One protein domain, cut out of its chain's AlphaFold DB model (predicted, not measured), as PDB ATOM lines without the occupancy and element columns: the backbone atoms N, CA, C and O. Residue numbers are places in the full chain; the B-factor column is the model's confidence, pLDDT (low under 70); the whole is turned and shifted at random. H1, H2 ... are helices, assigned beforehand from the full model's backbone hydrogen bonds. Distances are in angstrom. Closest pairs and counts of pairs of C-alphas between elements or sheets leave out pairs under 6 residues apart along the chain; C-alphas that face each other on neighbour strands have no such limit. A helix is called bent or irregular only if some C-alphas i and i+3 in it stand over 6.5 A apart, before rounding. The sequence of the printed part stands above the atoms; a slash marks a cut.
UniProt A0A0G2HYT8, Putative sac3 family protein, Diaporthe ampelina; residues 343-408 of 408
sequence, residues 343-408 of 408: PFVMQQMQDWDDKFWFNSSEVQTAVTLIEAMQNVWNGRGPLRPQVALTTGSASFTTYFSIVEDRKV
ATOM      1  N   PRO A 343     134.016 179.404 204.592       78.31
ATOM      2  CA  PRO A 343     132.744 179.910 204.077       78.31
ATOM      3  C   PRO A 343     132.907 181.020 203.027       78.31
ATOM      4  O   PRO A 343     131.952 181.301 202.308       78.31
ATOM      5  N   PHE A 344     134.086 181.638 202.926       82.62
ATOM      6  CA  PHE A 344     134.360 182.735 202.001       82.62
ATOM      7  C   PHE A 344     135.252 182.336 200.821       82.62
ATOM      8  O   PHE A 344     135.574 183.197 200.007       82.62
ATOM      9  N   VAL A 345     135.611 181.053 200.666       86.19
ATOM     10  CA  VAL A 345     136.492 180.599 199.569       86.19
ATOM     11  C   VAL A 345     135.959 181.001 198.190       86.19
ATOM     12  O   VAL A 345     136.697 181.495 197.346       86.19
ATOM     13  N   MET A 346     134.642 180.908 198.001       84.81
ATOM     14  CA  MET A 346     133.963 181.278 196.757       84.81
ATOM     15  C   MET A 346     134.036 182.780 196.451       84.81
ATOM     16  O   MET A 346     133.965 183.173 195.292       84.81
ATOM     17  N   GLN A 347     134.200 183.638 197.466       85.44
ATOM     18  CA  GLN A 347     134.362 185.080 197.245       85.44
ATOM     19  C   GLN A 347     135.705 185.402 196.595       85.44
ATOM     20  O   GLN A 347     135.792 186.373 195.855       85.44
ATOM     21  N   GLN A 348     136.730 184.570 196.807       81.38
ATOM     22  CA  GLN A 348     138.048 184.772 196.199       81.38
ATOM     23  C   GLN A 348     137.994 184.686 194.672       81.38
ATOM     24  O   GLN A 348     138.820 185.294 194.002       81.38
ATOM     25  N   MET A 349     137.004 183.981 194.121       83.69
ATOM     26  CA  MET A 349     136.806 183.870 192.679       83.69
ATOM     27  C   MET A 349     136.338 185.178 192.026       83.69
ATOM     28  O   MET A 349     136.432 185.316 190.810       83.69
ATOM     29  N   GLN A 350     135.822 186.141 192.800       82.06
ATOM     30  CA  GLN A 350     135.360 187.430 192.265       82.06
ATOM     31  C   GLN A 350     136.506 188.274 191.698       82.06
ATOM     32  O   GLN A 350     136.274 189.112 190.834       82.06
ATOM     33  N   ASP A 351     137.729 188.037 192.173       82.44
ATOM     34  CA  ASP A 351     138.929 188.731 191.711       82.44
ATOM     35  C   ASP A 351     139.574 188.045 190.488       82.44
ATOM     36  O   ASP A 351     140.614 188.493 190.002       82.44
ATOM     37  N   TRP A 352     139.005 186.929 190.014       86.75
ATOM     38  CA  TRP A 352     139.551 186.135 188.910       86.75
ATOM     39  C   TRP A 352     138.939 186.544 187.572       86.75
ATOM     40  O   TRP A 352     137.852 187.110 187.513       86.75
ATOM     41  N   ASP A 353     139.636 186.218 186.485       84.56
ATOM     42  CA  ASP A 353     139.136 186.430 185.126       84.56
ATOM     43  C   ASP A 353     137.859 185.606 184.865       84.56
ATOM     44  O   ASP A 353     137.786 184.417 185.202       84.56
ATOM     45  N   ASP A 354     136.872 186.231 184.218       83.06
ATOM     46  CA  ASP A 354     135.589 185.640 183.821       83.06
ATOM     47  C   ASP A 354     135.750 184.311 183.062       83.06
ATOM     48  O   ASP A 354     134.890 183.428 183.157       83.06
ATOM     49  N   LYS A 355     136.870 184.107 182.351       85.25
ATOM     50  CA  LYS A 355     137.171 182.846 181.653       85.25
ATOM     51  C   LYS A 355     137.105 181.628 182.583       85.25
ATOM     52  O   LYS A 355     136.667 180.565 182.147       85.25
ATOM     53  N   PHE A 356     137.489 181.772 183.854       86.06
ATOM     54  CA  PHE A 356     137.456 180.671 184.821       86.06
ATOM     55  C   PHE A 356     136.035 180.310 185.249       86.06
ATOM     56  O   PHE A 356     135.761 179.148 185.528       86.06
ATOM     57  N   TRP A 357     135.124 181.281 185.261       79.06
ATOM     58  CA  TRP A 357     133.728 181.063 185.631       79.06
ATOM     59  C   TRP A 357     132.956 180.316 184.547       79.06
ATOM     60  O   TRP A 357     132.218 179.371 184.832       79.06
ATOM     61  N   PHE A 358     133.119 180.744 183.296       81.94
ATOM     62  CA  PHE A 358     132.261 180.285 182.206       81.94
ATOM     63  C   PHE A 358     132.855 179.132 181.401       81.94
ATOM     64  O   PHE A 358     132.095 178.302 180.903       81.94
ATOM     65  N   ASN A 359     134.185 179.057 181.291       86.81
ATOM     66  CA  ASN A 359     134.833 178.189 180.306       86.81
ATOM     67  C   ASN A 359     135.670 177.052 180.914       86.81
ATOM     68  O   ASN A 359     136.121 176.198 180.156       86.81
ATOM     69  N   SER A 360     135.889 177.018 182.235       92.50
ATOM     70  CA  SER A 360     136.643 175.935 182.884       92.50
ATOM     71  C   SER A 360     135.717 174.909 183.527       92.50
ATOM     72  O   SER A 360     135.029 175.197 184.510       92.50
ATOM     73  N   SER A 361     135.760 173.683 183.009       92.44
ATOM     74  CA  SER A 361     135.095 172.528 183.614       92.44
ATOM     75  C   SER A 361     135.671 172.184 184.986       92.44
ATOM     76  O   SER A 361     134.926 171.820 185.887       92.44
ATOM     77  N   GLU A 362     136.981 172.338 185.177       93.12
ATOM     78  CA  GLU A 362     137.684 172.034 186.427       93.12
ATOM     79  C   GLU A 362     137.165 172.917 187.566       93.12
ATOM     80  O   GLU A 362     136.797 172.426 188.637       93.12
ATOM     81  N   VAL A 363     137.082 174.229 187.316       93.94
ATOM     82  CA  VAL A 363     136.578 175.201 188.289       93.94
ATOM     83  C   VAL A 363     135.091 174.967 188.547       93.94
ATOM     84  O   VAL A 363     134.687 174.903 189.706       93.94
ATOM     85  N   GLN A 364     134.278 174.765 187.508       92.75
ATOM     86  CA  GLN A 364     132.842 174.497 187.664       92.75
ATOM     87  C   GLN A 364     132.567 173.229 188.482       92.75
ATOM     88  O   GLN A 364     131.709 173.239 189.372       92.75
ATOM     89  N   THR A 365     133.323 172.157 188.249       93.94
ATOM     90  CA  THR A 365     133.258 170.931 189.051       93.94
ATOM     91  C   THR A 365     133.608 171.212 190.510       93.94
ATOM     92  O   THR A 365     132.849 170.832 191.405       93.94
ATOM     93  N   ALA A 366     134.719 171.910 190.774       94.25
ATOM     94  CA  ALA A 366     135.136 172.243 192.134       94.25
ATOM     95  C   ALA A 366     134.080 173.071 192.879       94.25
ATOM     96  O   ALA A 366     133.757 172.773 194.030       94.25
ATOM     97  N   VAL A 367     133.495 174.070 192.215       92.06
ATOM     98  CA  VAL A 367     132.401 174.879 192.763       92.06
ATOM     99  C   VAL A 367     131.190 174.014 193.093       92.06
ATOM    100  O   VAL A 367     130.678 174.083 194.210       92.06
ATOM    101  N   THR A 368     130.776 173.147 192.168       91.62
ATOM    102  CA  THR A 368     129.610 172.275 192.362       91.62
ATOM    103  C   THR A 368     129.814 171.325 193.546       91.62
ATOM    104  O   THR A 368     128.907 171.136 194.358       91.62
ATOM    105  N   LEU A 369     131.022 170.769 193.703       92.44
ATOM    106  CA  LEU A 369     131.385 169.955 194.867       92.44
ATOM    107  C   LEU A 369     131.291 170.762 196.167       92.44
ATOM    108  O   LEU A 369     130.690 170.296 197.137       92.44
ATOM    109  N   ILE A 370     131.836 171.982 196.194       90.56
ATOM    110  CA  ILE A 370     131.803 172.854 197.377       90.56
ATOM    111  C   ILE A 370     130.364 173.199 197.758       90.56
ATOM    112  O   ILE A 370     130.014 173.096 198.935       90.56
ATOM    113  N   GLU A 371     129.523 173.572 196.794       88.69
ATOM    114  CA  GLU A 371     128.108 173.879 197.015       88.69
ATOM    115  C   GLU A 371     127.334 172.665 197.539       88.69
ATOM    116  O   GLU A 371     126.590 172.797 198.513       88.69
ATOM    117  N   ALA A 372     127.566 171.473 196.978       89.75
ATOM    118  CA  ALA A 372     126.945 170.229 197.434       89.75
ATOM    119  C   ALA A 372     127.373 169.821 198.861       89.75
ATOM    120  O   ALA A 372     126.635 169.121 199.561       89.75
ATOM    121  N   MET A 373     128.549 170.271 199.324       85.62
ATOM    122  CA  MET A 373     129.019 170.089 200.704       85.62
ATOM    123  C   MET A 373     128.422 171.103 201.697       85.62
ATOM    124  O   MET A 373     128.565 170.934 202.919       85.62
ATOM    125  N   GLN A 374     127.820 172.201 201.227       83.19
ATOM    126  CA  GLN A 374     127.274 173.230 202.111       83.19
ATOM    127  C   GLN A 374     126.032 172.726 202.839       83.19
ATOM    128  O   GLN A 374     125.178 172.035 202.294       83.19
ATOM    129  N   ASN A 375     125.911 173.092 204.110       80.50
ATOM    130  CA  ASN A 375     124.753 172.741 204.913       80.50
ATOM    131  C   ASN A 375     124.503 173.785 206.004       80.50
ATOM    132  O   ASN A 375     125.389 174.569 206.344       80.50
ATOM    133  N   VAL A 376     123.286 173.772 206.542       81.12
ATOM    134  CA  VAL A 376     122.789 174.767 207.507       81.12
ATOM    135  C   VAL A 376     122.956 174.341 208.970       81.12
ATOM    136  O   VAL A 376     122.503 175.046 209.865       81.12
ATOM    137  N   TRP A 377     123.577 173.189 209.241       76.38
ATOM    138  CA  TRP A 377     123.732 172.641 210.601       76.38
ATOM    139  C   TRP A 377     125.171 172.710 211.117       76.38
ATOM    140  O   TRP A 377     125.386 172.870 212.317       76.38
ATOM    141  N   ASN A 378     126.166 172.621 210.233       75.06
ATOM    142  CA  ASN A 378     127.569 172.682 210.613       75.06
ATOM    143  C   ASN A 378     128.012 174.140 210.728       75.06
ATOM    144  O   ASN A 378     128.001 174.892 209.751       75.06
ATOM    145  N   GLY A 379     128.459 174.523 211.922       70.19
ATOM    146  CA  GLY A 379     129.127 175.798 212.133       70.19
ATOM    147  C   GLY A 379     130.408 175.888 211.299       70.19
ATOM    148  O   GLY A 379     131.224 174.964 211.297       70.19
ATOM    149  N   ARG A 380     130.592 176.999 210.581       71.06
ATOM    150  CA  ARG A 380     131.793 177.257 209.772       71.06
ATOM    151  C   ARG A 380     132.505 178.530 210.223       71.06
ATOM    152  O   ARG A 380     131.953 179.358 210.945       71.06
ATOM    153  N   GLY A 381     133.751 178.671 209.785       68.75
ATOM    154  CA  GLY A 381     134.568 179.853 210.043       68.75
ATOM    155  C   GLY A 381     135.279 179.866 211.408       68.75
ATOM    156  O   GLY A 381     135.107 178.967 212.239       68.75
ATOM    157  N   PRO A 382     136.136 180.879 211.626       71.19
ATOM    158  CA  PRO A 382     137.024 180.953 212.788       71.19
ATOM    159  C   PRO A 382     136.344 181.490 214.058       71.19
ATOM    160  O   PRO A 382     136.902 181.358 215.149       71.19
ATOM    161  N   LEU A 383     135.165 182.110 213.933       73.00
ATOM    162  CA  LEU A 383     134.445 182.736 215.043       73.00
ATOM    163  C   LEU A 383     133.780 181.685 215.940       73.00
ATOM    164  O   LEU A 383     133.297 180.657 215.466       73.00
ATOM    165  N   ARG A 384     133.758 181.944 217.253       74.50
ATOM    166  CA  ARG A 384     133.077 181.102 218.248       74.50
ATOM    167  C   ARG A 384     132.049 181.935 219.035       74.50
ATOM    168  O   ARG A 384     132.434 183.000 219.512       74.50
ATOM    169  N   PRO A 385     130.802 181.455 219.228       75.00
ATOM    170  CA  PRO A 385     130.254 180.204 218.695       75.00
ATOM    171  C   PRO A 385     130.174 180.241 217.164       75.00
ATOM    172  O   PRO A 385     129.954 181.297 216.577       75.00
ATOM    173  N   GLN A 386     130.430 179.099 216.525       72.81
ATOM    174  CA  GLN A 386     130.380 179.022 215.069       72.81
ATOM    175  C   GLN A 386     128.944 179.241 214.603       72.81
ATOM    176  O   GLN A 386     128.008 178.680 215.175       72.81
ATOM    177  N   VAL A 387     128.784 180.053 213.563       67.56
ATOM    178  CA  VAL A 387     127.480 180.329 212.961       67.56
ATOM    179  C   VAL A 387     127.306 179.368 211.792       67.56
ATOM    180  O   VAL A 387     128.229 179.166 210.998       67.56
ATOM    181  N   ALA A 388     126.149 178.717 211.727       69.31
ATOM    182  CA  ALA A 388     125.809 177.892 210.582       69.31
ATOM    183  C   ALA A 388     125.473 178.772 209.370       69.31
ATOM    184  O   ALA A 388     125.103 179.937 209.518       69.31
ATOM    185  N   LEU A 389     125.612 178.224 208.164       70.50
ATOM    186  CA  LEU A 389     125.254 178.958 206.954       70.50
ATOM    187  C   LEU A 389     123.745 179.243 206.926       70.50
ATOM    188  O   LEU A 389     122.936 178.403 207.318       70.50
ATOM    189  N   THR A 390     123.366 180.421 206.428       68.88
ATOM    190  CA  THR A 390     121.956 180.809 206.236       68.88
ATOM    191  C   THR A 390     121.284 180.020 205.114       68.88
ATOM    192  O   THR A 390     120.065 179.877 205.097       68.88
ATOM    193  N   THR A 391     122.082 179.514 204.177       70.31
ATOM    194  CA  THR A 391     121.670 178.741 203.005       70.31
ATOM    195  C   THR A 391     122.669 177.610 202.789       70.31
ATOM    196  O   THR A 391     123.869 177.806 202.962       70.31
ATOM    197  N   GLY A 392     122.199 176.426 202.405       69.06
ATOM    198  CA  GLY A 392     123.068 175.305 202.062       69.06
ATOM    199  C   GLY A 392     122.269 174.188 201.407       69.06
ATOM    200  O   GLY A 392     121.194 173.832 201.892       69.06
ATOM    201  N   SER A 393     122.788 173.654 200.306       69.88
ATOM    202  CA  SER A 393     122.228 172.489 199.631       69.88
ATOM    203  C   SER A 393     122.995 171.263 200.107       69.88
ATOM    204  O   SER A 393     124.045 170.942 199.563       69.88
ATOM    205  N   ALA A 394     122.496 170.585 201.144       68.25
ATOM    206  CA  ALA A 394     123.114 169.361 201.660       68.25
ATOM    207  C   ALA A 394     122.858 168.171 200.710       68.25
ATOM    208  O   ALA A 394     122.253 167.167 201.094       68.25
ATOM    209  N   SER A 395     123.277 168.304 199.450       83.88
ATOM    210  CA  SER A 395     123.037 167.345 198.376       83.88
ATOM    211  C   SER A 395     124.171 166.329 198.305       83.88
ATOM    212  O   SER A 395     124.963 166.294 197.364       83.88
ATOM    213  N   PHE A 396     124.256 165.481 199.331       84.69
ATOM    214  CA  PHE A 396     125.268 164.423 199.395       84.69
ATOM    215  C   PHE A 396     125.182 163.470 198.191       84.69
ATOM    216  O   PHE A 396     126.206 162.989 197.721       84.69
ATOM    217  N   THR A 397     123.982 163.240 197.646       88.69
ATOM    218  CA  THR A 397     123.789 162.443 196.427       88.69
ATOM    219  C   THR A 397     124.443 163.092 195.212       88.69
ATOM    220  O   THR A 397     125.116 162.399 194.458       88.69
ATOM    221  N   THR A 398     124.307 164.412 195.043       89.75
ATOM    222  CA  THR A 398     125.003 165.155 193.982       89.75
ATOM    223  C   THR A 398     126.512 165.072 194.169       89.75
ATOM    224  O   THR A 398     127.215 164.759 193.214       89.75
ATOM    225  N   TYR A 399     127.002 165.278 195.396       91.81
ATOM    226  CA  TYR A 399     128.431 165.196 195.700       91.81
ATOM    227  C   TYR A 399     129.023 163.848 195.269       91.81
ATOM    228  O   TYR A 399     129.955 163.816 194.470       91.81
ATOM    229  N   PHE A 400     128.450 162.732 195.732       93.62
ATOM    230  CA  PHE A 400     128.954 161.407 195.366       93.62
ATOM    231  C   PHE A 400     128.734 161.074 193.887       93.62
ATOM    232  O   PHE A 400     129.598 160.438 193.300       93.62
ATOM    233  N   SER A 401     127.664 161.570 193.250       93.25
ATOM    234  CA  SER A 401     127.477 161.380 191.803       93.25
ATOM    235  C   SER A 401     128.567 162.049 190.963       93.25
ATOM    236  O   SER A 401     128.931 161.515 189.923       93.25
ATOM    237  N   ILE A 402     129.099 163.190 191.419       92.69
ATOM    238  CA  ILE A 402     130.207 163.881 190.749       92.69
ATOM    239  C   ILE A 402     131.505 163.108 190.976       92.69
ATOM    240  O   ILE A 402     132.248 162.886 190.031       92.69
ATOM    241  N   VAL A 403     131.762 162.668 192.212       91.88
ATOM    242  CA  VAL A 403     132.973 161.903 192.563       91.88
ATOM    243  C   VAL A 403     133.032 160.543 191.850       91.88
ATOM    244  O   VAL A 403     134.118 160.047 191.572       91.88
ATOM    245  N   GLU A 404     131.885 159.923 191.566       92.56
ATOM    246  CA  GLU A 404     131.799 158.650 190.836       92.56
ATOM    247  C   GLU A 404     131.854 158.806 189.305       92.56
ATOM    248  O   GLU A 404     132.057 157.810 188.599       92.56
ATOM    249  N   ASP A 405     131.650 160.017 188.771       92.00
ATOM    250  CA  ASP A 405     131.692 160.251 187.328       92.00
ATOM    251  C   ASP A 405     133.122 160.063 186.814       92.00
ATOM    252  O   ASP A 405     134.055 160.691 187.286       92.00
ATOM    253  N   ARG A 406     133.297 159.203 185.805       87.56
ATOM    254  CA  ARG A 406     134.608 158.921 185.194       87.56
ATOM    255  C   ARG A 406     135.107 160.030 184.269       87.56
ATOM    256  O   ARG A 406     136.206 159.914 183.731       87.56
ATOM    257  N   LYS A 407     134.243 160.992 183.936       80.06
ATOM    258  CA  LYS A 407     134.564 162.132 183.065       80.06
ATOM    259  C   LYS A 407     135.040 163.352 183.847       80.06
ATOM    260  O   LYS A 407     135.524 164.295 183.224       80.06
ATOM    261  N   VAL A 408     134.829 163.327 185.156       62.34
ATOM    262  CA  VAL A 408     135.404 164.231 186.146       62.34
ATOM    263  C   VAL A 408     136.650 163.558 186.706       62.34
ATOM    264  O   VAL A 408     137.620 164.296 186.979       62.34
TER     265      VAL A 408
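Overview. This is residues 343 to 408 of the 408 residues of the protein "Putative sac3 family protein" of Diaporthe ampelina (UniProt A0A0G2HYT8). Three helices, H1, H3 and H4, make a flat, loose row that the chain runs through to and fro, with the longest, H3, in the middle; H4 folds back along one side of H3, and H1 lies less closely along the other. The short H2 makes the corner between H1 and H3, and the long loop of residues 374 to 395, which links H3 to H4, reaches out to one end. The printed part has 66 residues with four named helices, in the order H1, H2, H3, H4, and no named strand; the class is all helix. The whole is loose, with a radius of gyration of the C-alphas of 13.7 A, and spans 39 by 31 by 16 A.

Along the chain. Find C-alpha 345 at (136.492, 180.599, 199.569); there H1 begins, residues 345 to 351, 11.6 A from first to last C-alpha. H1 is neither bent nor irregular, but only just: C-alphas 348 and 351 are 6.0 A apart. After a tight link comes H2, residues 354 to 358, 6.5 A long. A second tight link brings you to C-alpha 361 at (135.095, 172.528, 183.614), where H3 begins; it holds residues 361 to 373 and is 18.3 A long. H4, residues 396 to 404, is 12.2 A long and ends at C-alpha 404, at (131.799, 158.650, 190.836).

Arrangement. Begin at H3, which touches H4: the closest C-alphas are those of Ala 372 and Tyr 399, 5.5 A apart. These two form a helical hairpin, running opposite ways at a shallow tilt of 33 degrees, only just short of steep. H1 is close to H3 but not clearly touching, with the C-alphas of Met 346 and Val 367 closest at 7.7 A. H1 and H3 run opposite ways at a tilt of 37 degrees, only just steep. H2 and H3 touch only at the corner, closest at the C-alphas of Phe 356 and Val 363, 6.5 A apart; of H3, residues 363 to 364 alone take part. H1 and H2 are only just apart, at 8.2 A, and both are apart from H4. In H2, H3 and H4 every O i to N i+4 pair is within hydrogen-bond range; in H1 0 of 3 are, beside 4 of 4 O i to N i+3 pairs.

Size, cuts and confidence. The two C-alphas farthest apart are those of Pro 385 and Lys 407, 40.2 A. The link from H3 to H4 is long, 22 residues; within it look for residues 379 to 380, paired antiparallel with residues 387 to 388. Residues 350 to 355 stand free. The printed part has no cut and ends at Val 408, the chain's last residue. The mean pLDDT of the printed part is 82.7; it is under 70 at residues 381, 387 to 388, 390, 392 to 394 and 408.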